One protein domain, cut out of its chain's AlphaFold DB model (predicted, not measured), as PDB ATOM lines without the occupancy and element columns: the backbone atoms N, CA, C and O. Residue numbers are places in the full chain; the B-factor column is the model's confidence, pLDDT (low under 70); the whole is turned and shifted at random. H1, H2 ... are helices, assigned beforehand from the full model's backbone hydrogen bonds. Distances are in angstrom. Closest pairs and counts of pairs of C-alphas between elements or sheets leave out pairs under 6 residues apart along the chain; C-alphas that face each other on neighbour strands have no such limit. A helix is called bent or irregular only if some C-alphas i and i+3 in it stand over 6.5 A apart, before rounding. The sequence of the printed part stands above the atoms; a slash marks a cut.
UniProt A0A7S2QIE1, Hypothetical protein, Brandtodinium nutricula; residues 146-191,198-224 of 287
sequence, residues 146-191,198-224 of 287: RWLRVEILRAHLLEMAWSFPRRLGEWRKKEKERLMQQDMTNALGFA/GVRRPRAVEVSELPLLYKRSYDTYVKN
ATOM      1  N   ARG A 146     258.977 149.117 287.164       86.69
ATOM      2  CA  ARG A 146     257.994 148.142 286.648       86.69
ATOM      3  C   ARG A 146     256.567 148.390 287.144       86.69
ATOM      4  O   ARG A 146     255.647 148.500 286.344       86.69
ATOM      5  N   TRP A 147     256.398 148.545 288.457       89.94
ATOM      6  CA  TRP A 147     255.087 148.775 289.075       89.94
ATOM      7  C   TRP A 147     254.381 150.018 288.521       89.94
ATOM      8  O   TRP A 147     253.161 150.039 288.407       89.94
ATOM      9  N   LEU A 148     255.145 151.052 288.162       93.88
ATOM     10  CA  LEU A 148     254.602 152.282 287.608       93.88
ATOM     11  C   LEU A 148     254.229 152.092 286.133       93.88
ATOM     12  O   LEU A 148     253.185 152.579 285.711       93.88
ATOM     13  N   ARG A 149     255.037 151.344 285.368       91.31
ATOM     14  CA  ARG A 149     254.730 150.991 283.972       91.31
ATOM     15  C   ARG A 149     253.404 150.243 283.858       91.31
ATOM     16  O   ARG A 149     252.571 150.627 283.041       91.31
ATOM     17  N   VAL A 150     253.196 149.236 284.708       89.88
ATOM     18  CA  VAL A 150     251.945 148.462 284.755       89.88
ATOM     19  C   VAL A 150     250.758 149.373 285.070       89.88
ATOM     20  O   VAL A 150     249.760 149.339 284.355       89.88
ATOM     21  N   GLU A 151     250.885 150.249 286.070       92.88
ATOM     22  CA  GLU A 151     249.805 151.164 286.460       92.88
ATOM     23  C   GLU A 151     249.440 152.152 285.339       92.88
ATOM     24  O   GLU A 151     248.265 152.352 285.034       92.88
ATOM     25  N   ILE A 152     250.444 152.732 284.671       93.88
ATOM     26  CA  ILE A 152     250.244 153.641 283.532       93.88
ATOM     27  C   ILE A 152     249.569 152.909 282.373       93.88
ATOM     28  O   ILE A 152     248.617 153.426 281.785       93.88
ATOM     29  N   LEU A 153     250.056 151.713 282.034       91.25
ATOM     30  CA  LEU A 153     249.499 150.920 280.946       91.25
ATOM     31  C   LEU A 153     248.044 150.553 281.241       91.25
ATOM     32  O   LEU A 153     247.187 150.697 280.372       91.25
ATOM     33  N   ARG A 154     247.748 150.148 282.477       90.12
ATOM     34  CA  ARG A 154     246.391 149.845 282.928       90.12
ATOM     35  C   ARG A 154     245.476 151.062 282.830       90.12
ATOM     36  O   ARG A 154     244.391 150.949 282.262       90.12
ATOM     37  N   ALA A 155     245.911 152.216 283.334       93.12
ATOM     38  CA  ALA A 155     245.147 153.458 283.249       93.12
ATOM     39  C   ALA A 155     244.839 153.833 281.790       93.12
ATOM     40  O   ALA A 155     243.695 154.138 281.458       93.12
ATOM     41  N   HIS A 156     245.829 153.717 280.903       92.88
ATOM     42  CA  HIS A 156     245.650 153.984 279.479       92.88
ATOM     43  C   HIS A 156     244.713 152.978 278.800       92.88
ATOM     44  O   HIS A 156     243.840 153.371 278.030       92.88
ATOM     45  N   LEU A 157     244.832 151.680 279.095       91.31
ATOM     46  CA  LEU A 157     243.921 150.668 278.554       91.31
ATOM     47  C   LEU A 157     242.471 150.926 278.983       91.31
ATOM     48  O   LEU A 157     241.563 150.786 278.161       91.31
ATOM     49  N   LEU A 158     242.251 151.339 280.234       91.94
ATOM     50  CA  LEU A 158     240.929 151.721 280.731       91.94
ATOM     51  C   LEU A 158     240.396 152.968 280.017       91.94
ATOM     52  O   LEU A 158     239.262 152.958 279.541       91.94
ATOM     53  N   GLU A 159     241.219 154.005 279.865       93.69
ATOM     54  CA  GLU A 159     240.865 155.214 279.114       93.69
ATOM     55  C   GLU A 159     240.502 154.889 277.654       93.69
ATOM     56  O   GLU A 159     239.508 155.382 277.107       93.69
ATOM     57  N   MET A 160     241.260 153.995 277.023       91.56
ATOM     58  CA  MET A 160     241.016 153.548 275.657       91.56
ATOM     59  C   MET A 160     239.736 152.732 275.534       91.56
ATOM     60  O   MET A 160     238.969 152.958 274.593       91.56
ATOM     61  N   ALA A 161     239.464 151.843 276.488       89.81
ATOM     62  CA  ALA A 161     238.229 151.072 276.543       89.81
ATOM     63  C   ALA A 161     237.004 151.979 276.746       89.81
ATOM     64  O   ALA A 161     236.009 151.832 276.033       89.81
ATOM     65  N   TRP A 162     237.086 152.958 277.652       93.38
ATOM     66  CA  TRP A 162     236.001 153.905 277.925       93.38
ATOM     67  C   TRP A 162     235.747 154.878 276.772       93.38
ATOM     68  O   TRP A 162     234.598 155.161 276.441       93.38
ATOM     69  N   SER A 163     236.800 155.364 276.111       94.12
ATOM     70  CA  SER A 163     236.671 156.273 274.965       94.12
ATOM     71  C   SER A 163     236.277 155.563 273.664       94.12
ATOM     72  O   SER A 163     235.852 156.219 272.707       94.12
ATOM     73  N   PHE A 164     236.388 154.231 273.598       94.12
ATOM     74  CA  PHE A 164     236.189 153.464 272.367       94.12
ATOM     75  C   PHE A 164     234.807 153.654 271.715       94.12
ATOM     76  O   PHE A 164     234.774 153.918 270.508       94.12
ATOM     77  N   PRO A 165     233.664 153.595 272.436       95.31
ATOM     78  CA  PRO A 165     232.349 153.787 271.821       95.31
ATOM     79  C   PRO A 165     232.202 155.169 271.178       95.31
ATOM     80  O   PRO A 165     231.670 155.290 270.072       95.31
ATOM     81  N   ARG A 166     232.736 156.206 271.836       97.62
ATOM     82  CA  ARG A 166     232.738 157.579 271.323       97.62
ATOM     83  C   ARG A 166     233.604 157.700 270.070       97.62
ATOM     84  O   ARG A 166     233.099 158.152 269.043       97.62
ATOM     85  N   ARG A 167     234.860 157.232 270.119       96.00
ATOM     86  CA  ARG A 167     235.784 157.228 268.965       96.00
ATOM     87  C   ARG A 167     235.176 156.492 267.770       96.00
ATOM     88  O   ARG A 167     235.228 156.974 266.638       96.00
ATOM     89  N   LEU A 168     234.544 155.343 268.013       96.56
ATOM     90  CA  LEU A 168     233.867 154.565 266.977       96.56
ATOM     91  C   LEU A 168     232.654 155.306 266.396       96.56
ATOM     92  O   LEU A 168     232.427 155.246 265.189       96.56
ATOM     93  N   GLY A 169     231.887 156.012 267.230       97.25
ATOM     94  CA  GLY A 169     230.770 156.851 266.796       97.25
ATOM     95  C   GLY A 169     231.217 158.011 265.905       97.25
ATOM     96  O   GLY A 169     230.645 158.221 264.837       97.25
ATOM     97  N   GLU A 170     232.270 158.725 266.299       97.56
ATOM     98  CA  GLU A 170     232.870 159.805 265.505       97.56
ATOM     99  C   GLU A 170     233.416 159.288 264.169       97.56
ATOM    100  O   GLU A 170     233.163 159.887 263.124       97.56
ATOM    101  N   TRP A 171     234.089 158.134 264.176       97.19
ATOM    102  CA  TRP A 171     234.544 157.482 262.950       97.19
ATOM    103  C   TRP A 171     233.381 157.124 262.019       97.19
ATOM    104  O   TRP A 171     233.441 157.434 260.835       97.19
ATOM    105  N   ARG A 172     232.290 156.540 262.536       97.44
ATOM    106  CA  ARG A 172     231.100 156.210 261.726       97.44
ATOM    107  C   ARG A 172     230.465 157.449 261.098       97.44
ATOM    108  O   ARG A 172     230.021 157.376 259.956       97.44
ATOM    109  N   LYS A 173     230.414 158.570 261.826       97.50
ATOM    110  CA  LYS A 173     229.909 159.846 261.294       97.50
ATOM    111  C   LYS A 173     230.777 160.336 260.133       97.50
ATOM    112  O   LYS A 173     230.240 160.591 259.061       97.50
ATOM    113  N   LYS A 174     232.100 160.372 260.325       96.38
ATOM    114  CA  LYS A 174     233.067 160.765 259.285       96.38
ATOM    115  C   LYS A 174     233.022 159.839 258.073       96.38
ATOM    116  O   LYS A 174     233.080 160.302 256.944       96.38
ATOM    117  N   GLU A 175     232.885 158.537 258.296       96.19
ATOM    118  CA  GLU A 175     232.795 157.561 257.212       96.19
ATOM    119  C   GLU A 175     231.490 157.714 256.420       96.19
ATOM    120  O   GLU A 175     231.510 157.663 255.195       96.19
ATOM    121  N   LYS A 176     230.363 157.978 257.091       95.88
ATOM    122  CA  LYS A 176     229.090 158.278 256.420       95.88
ATOM    123  C   LYS A 176     229.184 159.552 255.578       95.88
ATOM    124  O   LYS A 176     228.728 159.557 254.441       95.88
ATOM    125  N   GLU A 177     229.783 160.606 256.121       94.81
ATOM    126  CA  GLU A 177     230.014 161.860 255.400       94.81
ATOM    127  C   GLU A 177     230.924 161.647 254.182       94.81
ATOM    128  O   GLU A 177     230.608 162.104 253.086       94.81
ATOM    129  N   ARG A 178     231.999 160.867 254.342       92.94
ATOM    130  CA  ARG A 178     232.904 160.479 253.253       92.94
ATOM    131  C   ARG A 178     232.167 159.742 252.136       92.94
ATOM    132  O   ARG A 178     232.395 160.034 250.965       92.94
ATOM    133  N   LEU A 179     231.296 158.794 252.488       91.88
ATOM    134  CA  LEU A 179     230.487 158.050 251.519       91.88
ATOM    135  C   LEU A 179     229.500 158.971 250.793       91.88
ATOM    136  O   LEU A 179     229.424 158.918 249.573       91.88
ATOM    137  N   MET A 180     228.830 159.879 251.508       92.81
ATOM    138  CA  MET A 180     227.942 160.875 250.895       92.81
ATOM    139  C   MET A 180     228.688 161.793 249.922       92.81
ATOM    140  O   MET A 180     228.209 162.031 248.817       92.81
ATOM    141  N   GLN A 181     229.875 162.278 250.299       90.12
ATOM    142  CA  GLN A 181     230.723 163.072 249.407       90.12
ATOM    143  C   GLN A 181     231.112 162.270 248.163       90.12
ATOM    144  O   GLN A 181     231.017 162.786 247.053       90.12
ATOM    145  N   GLN A 182     231.498 161.001 248.333       89.31
ATOM    146  CA  GLN A 182     231.837 160.115 247.223       89.31
ATOM    147  C   GLN A 182     230.642 159.916 246.276       89.31
ATOM    148  O   GLN A 182     230.796 160.066 245.063       89.31
ATOM    149  N   ASP A 183     229.446 159.668 246.811       91.19
ATOM    150  CA  ASP A 183     228.217 159.513 246.030       91.19
ATOM    151  C   ASP A 183     227.854 160.797 245.272       91.19
ATOM    152  O   ASP A 183     227.546 160.738 244.082       91.19
ATOM    153  N   MET A 184     227.972 161.968 245.909       90.06
ATOM    154  CA  MET A 184     227.761 163.263 245.251       90.06
ATOM    155  C   MET A 184     228.770 163.507 244.126       90.06
ATOM    156  O   MET A 184     228.380 163.932 243.040       90.06
ATOM    157  N   THR A 185     230.057 163.213 244.351       88.75
ATOM    158  CA  THR A 185     231.082 163.361 243.304       88.75
ATOM    159  C   THR A 185     230.835 162.429 242.119       88.75
ATOM    160  O   THR A 185     230.989 162.849 240.974       88.75
ATOM    161  N   ASN A 186     230.377 161.201 242.384       87.38
ATOM    162  CA  ASN A 186     230.046 160.225 241.350       87.38
ATOM    163  C   ASN A 186     228.796 160.639 240.558       87.38
ATOM    164  O   ASN A 186     228.800 160.560 239.332       87.38
ATOM    165  N   ALA A 187     227.740 161.095 241.238       90.44
ATOM    166  CA  ALA A 187     226.470 161.464 240.611       90.44
ATOM    167  C   ALA A 187     226.572 162.732 239.748       90.44
ATOM    168  O   ALA A 187     225.935 162.818 238.703       90.44
ATOM    169  N   LEU A 188     227.385 163.707 240.166       89.88
ATOM    170  CA  LEU A 188     227.561 164.974 239.448       89.88
ATOM    171  C   LEU A 188     228.605 164.899 238.321       89.88
ATOM    172  O   LEU A 188     228.849 165.899 237.652       89.88
ATOM    173  N   GLY A 189     229.252 163.749 238.112       84.12
ATOM    174  CA  GLY A 189     230.264 163.583 237.064       84.12
ATOM    175  C   GLY A 189     231.541 164.403 237.286       84.12
ATOM    176  O   GLY A 189     232.378 164.488 236.386       84.12
ATOM    177  N   PHE A 190     231.734 164.981 238.478       77.31
ATOM    178  CA  PHE A 190     232.997 165.607 238.847       77.31
ATOM    179  C   PHE A 190     234.027 164.503 239.088       77.31
ATOM    180  O   PHE A 190     234.193 164.009 240.202       77.31
ATOM    181  N   ALA A 191     234.733 164.119 238.024       67.19
ATOM    182  CA  ALA A 191     235.894 163.238 238.064       67.19
ATOM    183  C   ALA A 191     237.067 163.939 238.775       67.19
ATOM    184  O   ALA A 191     238.083 164.288 238.175       67.19
ATOM    185  N   GLY A 198     241.428 157.570 253.150       83.25
ATOM    186  CA  GLY A 198     240.590 156.736 254.005       83.25
ATOM    187  C   GLY A 198     240.778 157.101 255.477       83.25
ATOM    188  O   GLY A 198     241.908 157.207 255.955       83.25
ATOM    189  N   VAL A 199     239.678 157.261 256.214       89.38
ATOM    190  CA  VAL A 199     239.737 157.466 257.663       89.38
ATOM    191  C   VAL A 199     239.939 156.106 258.328       89.38
ATOM    192  O   VAL A 199     239.078 155.224 258.252       89.38
ATOM    193  N   ARG A 200     241.081 155.907 258.995       93.12
ATOM    194  CA  ARG A 200     241.380 154.646 259.687       93.12
ATOM    195  C   ARG A 200     240.356 154.395 260.795       93.12
ATOM    196  O   ARG A 200     240.122 155.254 261.641       93.12
ATOM    197  N   ARG A 201     239.779 153.190 260.814       94.31
ATOM    198  CA  ARG A 201     238.883 152.757 261.893       94.31
ATOM    199  C   ARG A 201     239.645 152.702 263.225       94.31
ATOM    200  O   ARG A 201     240.704 152.062 263.262       94.31
ATOM    201  N   PRO A 202     239.121 153.311 264.306       94.31
ATOM    202  CA  PRO A 202     239.759 153.258 265.615       94.31
ATOM    203  C   PRO A 202     239.819 151.814 266.113       94.31
ATOM    204  O   PRO A 202     238.899 151.017 265.890       94.31
ATOM    205  N   ARG A 203     240.920 151.476 266.783       92.31
ATOM    206  CA  ARG A 203     241.107 150.173 267.433       92.31
ATOM    207  C   ARG A 203     240.724 150.277 268.906       92.31
ATOM    208  O   ARG A 203     240.749 151.366 269.481       92.31
ATOM    209  N   ALA A 204     240.380 149.137 269.507       86.94
ATOM    210  CA  ALA A 204     240.131 149.062 270.947       86.94
ATOM    211  C   ALA A 204     241.363 149.549 271.726       86.94
ATOM    212  O   ALA A 204     241.234 150.405 272.592       86.94
ATOM    213  N   VAL A 205     242.549 149.096 271.307       89.06
ATOM    214  CA  VAL A 205     243.851 149.523 271.831       89.06
ATOM    215  C   VAL A 205     244.684 150.119 270.695       89.06
ATOM    216  O   VAL A 205     244.831 149.500 269.634       89.06
ATOM    217  N   GLU A 206     245.221 151.320 270.901       88.25
ATOM    218  CA  GLU A 206     246.068 152.021 269.930       88.25
ATOM    219  C   GLU A 206     247.533 151.971 270.362       88.25
ATOM    220  O   GLU A 206     248.056 152.853 271.028       88.25
ATOM    221  N   VAL A 207     248.222 150.918 269.920       88.31
ATOM    222  CA  VAL A 207     249.649 150.678 270.215       88.31
ATOM    223  C   VAL A 207     250.544 151.842 269.755       88.31
ATOM    224  O   VAL A 207     251.601 152.079 270.328       88.31
ATOM    225  N   SER A 208     250.108 152.607 268.749       89.06
ATOM    226  CA  SER A 208     250.815 153.787 268.243       89.06
ATOM    227  C   SER A 208     250.959 154.917 269.263       89.06
ATOM    228  O   SER A 208     251.859 155.738 269.115       89.06
ATOM    229  N   GLU A 209     250.099 154.979 270.281       88.50
ATOM    230  CA  GLU A 209     250.145 156.035 271.299       88.50
ATOM    231  C   GLU A 209     251.084 155.703 272.466       88.50
ATOM    232  O   GLU A 209     251.510 156.602 273.194       88.50
ATOM    233  N   LEU A 210     251.475 154.431 272.615       89.31
ATOM    234  CA  LEU A 210     252.288 153.971 273.741       89.31
ATOM    235  C   LEU A 210     253.626 154.720 273.879       89.31
ATOM    236  O   LEU A 210     253.927 155.144 274.993       89.31
ATOM    237  N   PRO A 211     254.423 154.976 272.820       89.69
ATOM    238  CA  PRO A 211     255.696 155.686 272.981       89.69
ATOM    239  C   PRO A 211     255.529 157.107 273.542       89.69
ATOM    240  O   PRO A 211     256.312 157.553 274.383       89.69
ATOM    241  N   LEU A 212     254.481 157.817 273.110       93.75
ATOM    242  CA  LEU A 212     254.156 159.159 273.600       93.75
ATOM    243  C   LEU A 212     253.694 159.123 275.059       93.75
ATOM    244  O   LEU A 212     254.091 159.985 275.846       93.75
ATOM    245  N   LEU A 213     252.889 158.120 275.421       94.31
ATOM    246  CA  LEU A 213     252.463 157.879 276.796       94.31
ATOM    247  C   LEU A 213     253.670 157.631 277.709       94.31
ATOM    248  O   LEU A 213     253.801 158.294 278.735       94.31
ATOM    249  N   TYR A 214     254.583 156.739 277.316       91.88
ATOM    250  CA  TYR A 214     255.784 156.426 278.093       91.88
ATOM    251  C   TYR A 214     256.683 157.645 278.282       91.88
ATOM    252  O   TYR A 214     257.116 157.908 279.402       91.88
ATOM    253  N   LYS A 215     256.900 158.436 277.226       94.06
ATOM    254  CA  LYS A 215     257.677 159.679 277.313       94.06
ATOM    255  C   LYS A 215     257.070 160.667 278.316       94.06
ATOM    256  O   LYS A 215     257.763 161.136 279.212       94.06
ATOM    257  N   ARG A 216     255.765 160.943 278.213       96.88
ATOM    258  CA  ARG A 216     255.061 161.869 279.124       96.88
ATOM    259  C   ARG A 216     255.091 161.384 280.569       96.88
ATOM    260  O   ARG A 216     255.281 162.175 281.494       96.88
ATOM    261  N   SER A 217     254.905 160.085 280.760       96.56
ATOM    262  CA  SER A 217     254.986 159.465 282.073       96.56
ATOM    263  C   SER A 217     256.398 159.535 282.641       96.56
ATOM    264  O   SER A 217     256.556 159.867 283.807       96.56
ATOM    265  N   TYR A 218     257.435 159.321 281.837       95.69
ATOM    266  CA  TYR A 218     258.810 159.508 282.286       95.69
ATOM    267  C   TYR A 218     259.076 160.947 282.747       95.69
ATOM    268  O   TYR A 218     259.509 161.153 283.881       95.69
ATOM    269  N   ASP A 219     258.697 161.944 281.945       97.19
ATOM    270  CA  ASP A 219     258.847 163.359 282.309       97.19
ATOM    271  C   ASP A 219     258.106 163.697 283.617       97.19
ATOM    272  O   ASP A 219     258.586 164.462 284.457       97.19
ATOM    273  N   THR A 220     256.926 163.104 283.814       97.56
ATOM    274  CA  THR A 220     256.113 163.276 285.027       97.56
ATOM    275  C   THR A 220     256.751 162.587 286.232       97.56
ATOM    276  O   THR A 220     256.719 163.117 287.345       97.56
ATOM    277  N   TYR A 221     257.361 161.422 286.023       96.38
ATOM    278  CA  TYR A 221     258.060 160.665 287.051       96.38
ATOM    279  C   TYR A 221     259.301 161.397 287.554       96.38
ATOM    280  O   TYR A 221     259.435 161.569 288.765       96.38
ATOM    281  N   VAL A 222     260.136 161.925 286.651       96.12
ATOM    282  CA  VAL A 222     261.319 162.733 287.001       96.12
ATOM    283  C   VAL A 222     260.928 163.969 287.824       96.12
ATOM    284  O   VAL A 222     261.624 164.347 288.763       96.12
ATOM    285  N   LYS A 223     259.757 164.560 287.550       97.81
ATOM    286  CA  LYS A 223     259.187 165.681 288.325       97.81
ATOM    287  C   LYS A 223     258.511 165.259 289.637       97.81
ATOM    288  O   LYS A 223     257.890 166.085 290.303       97.81
ATOM    289  N   ASN A 224     258.608 163.991 290.027       96.81
ATOM    290  CA  ASN A 224     257.924 163.402 291.175       96.81
ATOM    291  C   ASN A 224     256.382 163.544 291.150       96.81
ATOM    292  O   ASN A 224     255.747 163.641 292.204       96.81
TER     293      ASN A 224
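AT A GLANCE: This is residues 146 to 191 and 198 to 224 of the 287 residues of the protein "Hypothetical protein" of Brandtodinium nutricula (UniProt A0A7S2QIE1). One long bent helix, H1, makes the length of a rod, and a shorter helix, H2, runs back near its first arm; residues 179 to 191 stick out free at the far end. The printed part has 73 residues with two named helices, H1 then H2, and no named strand: all helix. It is extended, with radius of gyration of the C-alphas 18.7 A and spans of 60 by 21 by 16 A.

IN THESE COORDINATES: Find C-alpha 146 at (257.994, 148.142, 286.648), where H1, residues 146 to 187, begins. By its hydrogen bonds it was assigned as one helix, but it is bent: C-alphas 162 and 165 are 7.1 A apart. Arm H1a, residues 146 to 162, is 24.4 A long; H1b, residues 165 to 187, 32.7 A. H2, residues 207 to 222, runs 23.7 A to C-alpha 222 at (261.319, 162.733, 287.001); it is irregular, with C-alphas 208 and 211 7.1 A apart.

HOW THE PARTS SIT: H1a and H1b stand at a steep tilt of 50 degrees. Look at Ile 152 and Ser 217: their C-alphas, the closest of H1a and H2, are 7.7 A apart, close but not clearly touching. These two run opposite ways at a steep tilt of 49 degrees. H1b and H2 are apart. Every O i to N i+4 pair is within hydrogen-bond range in H1a and H1b, and 10 of 12 in H2.

THE WHOLE: The C-alphas farthest apart, of Gly 189 and Asn 224, are 60.8 A apart. Residues 192 to 197, in the link across the cut from H1 to H2, are not printed; C-alphas 191 and 198 are 17.8 A apart. Residue 191 is under pLDDT 70.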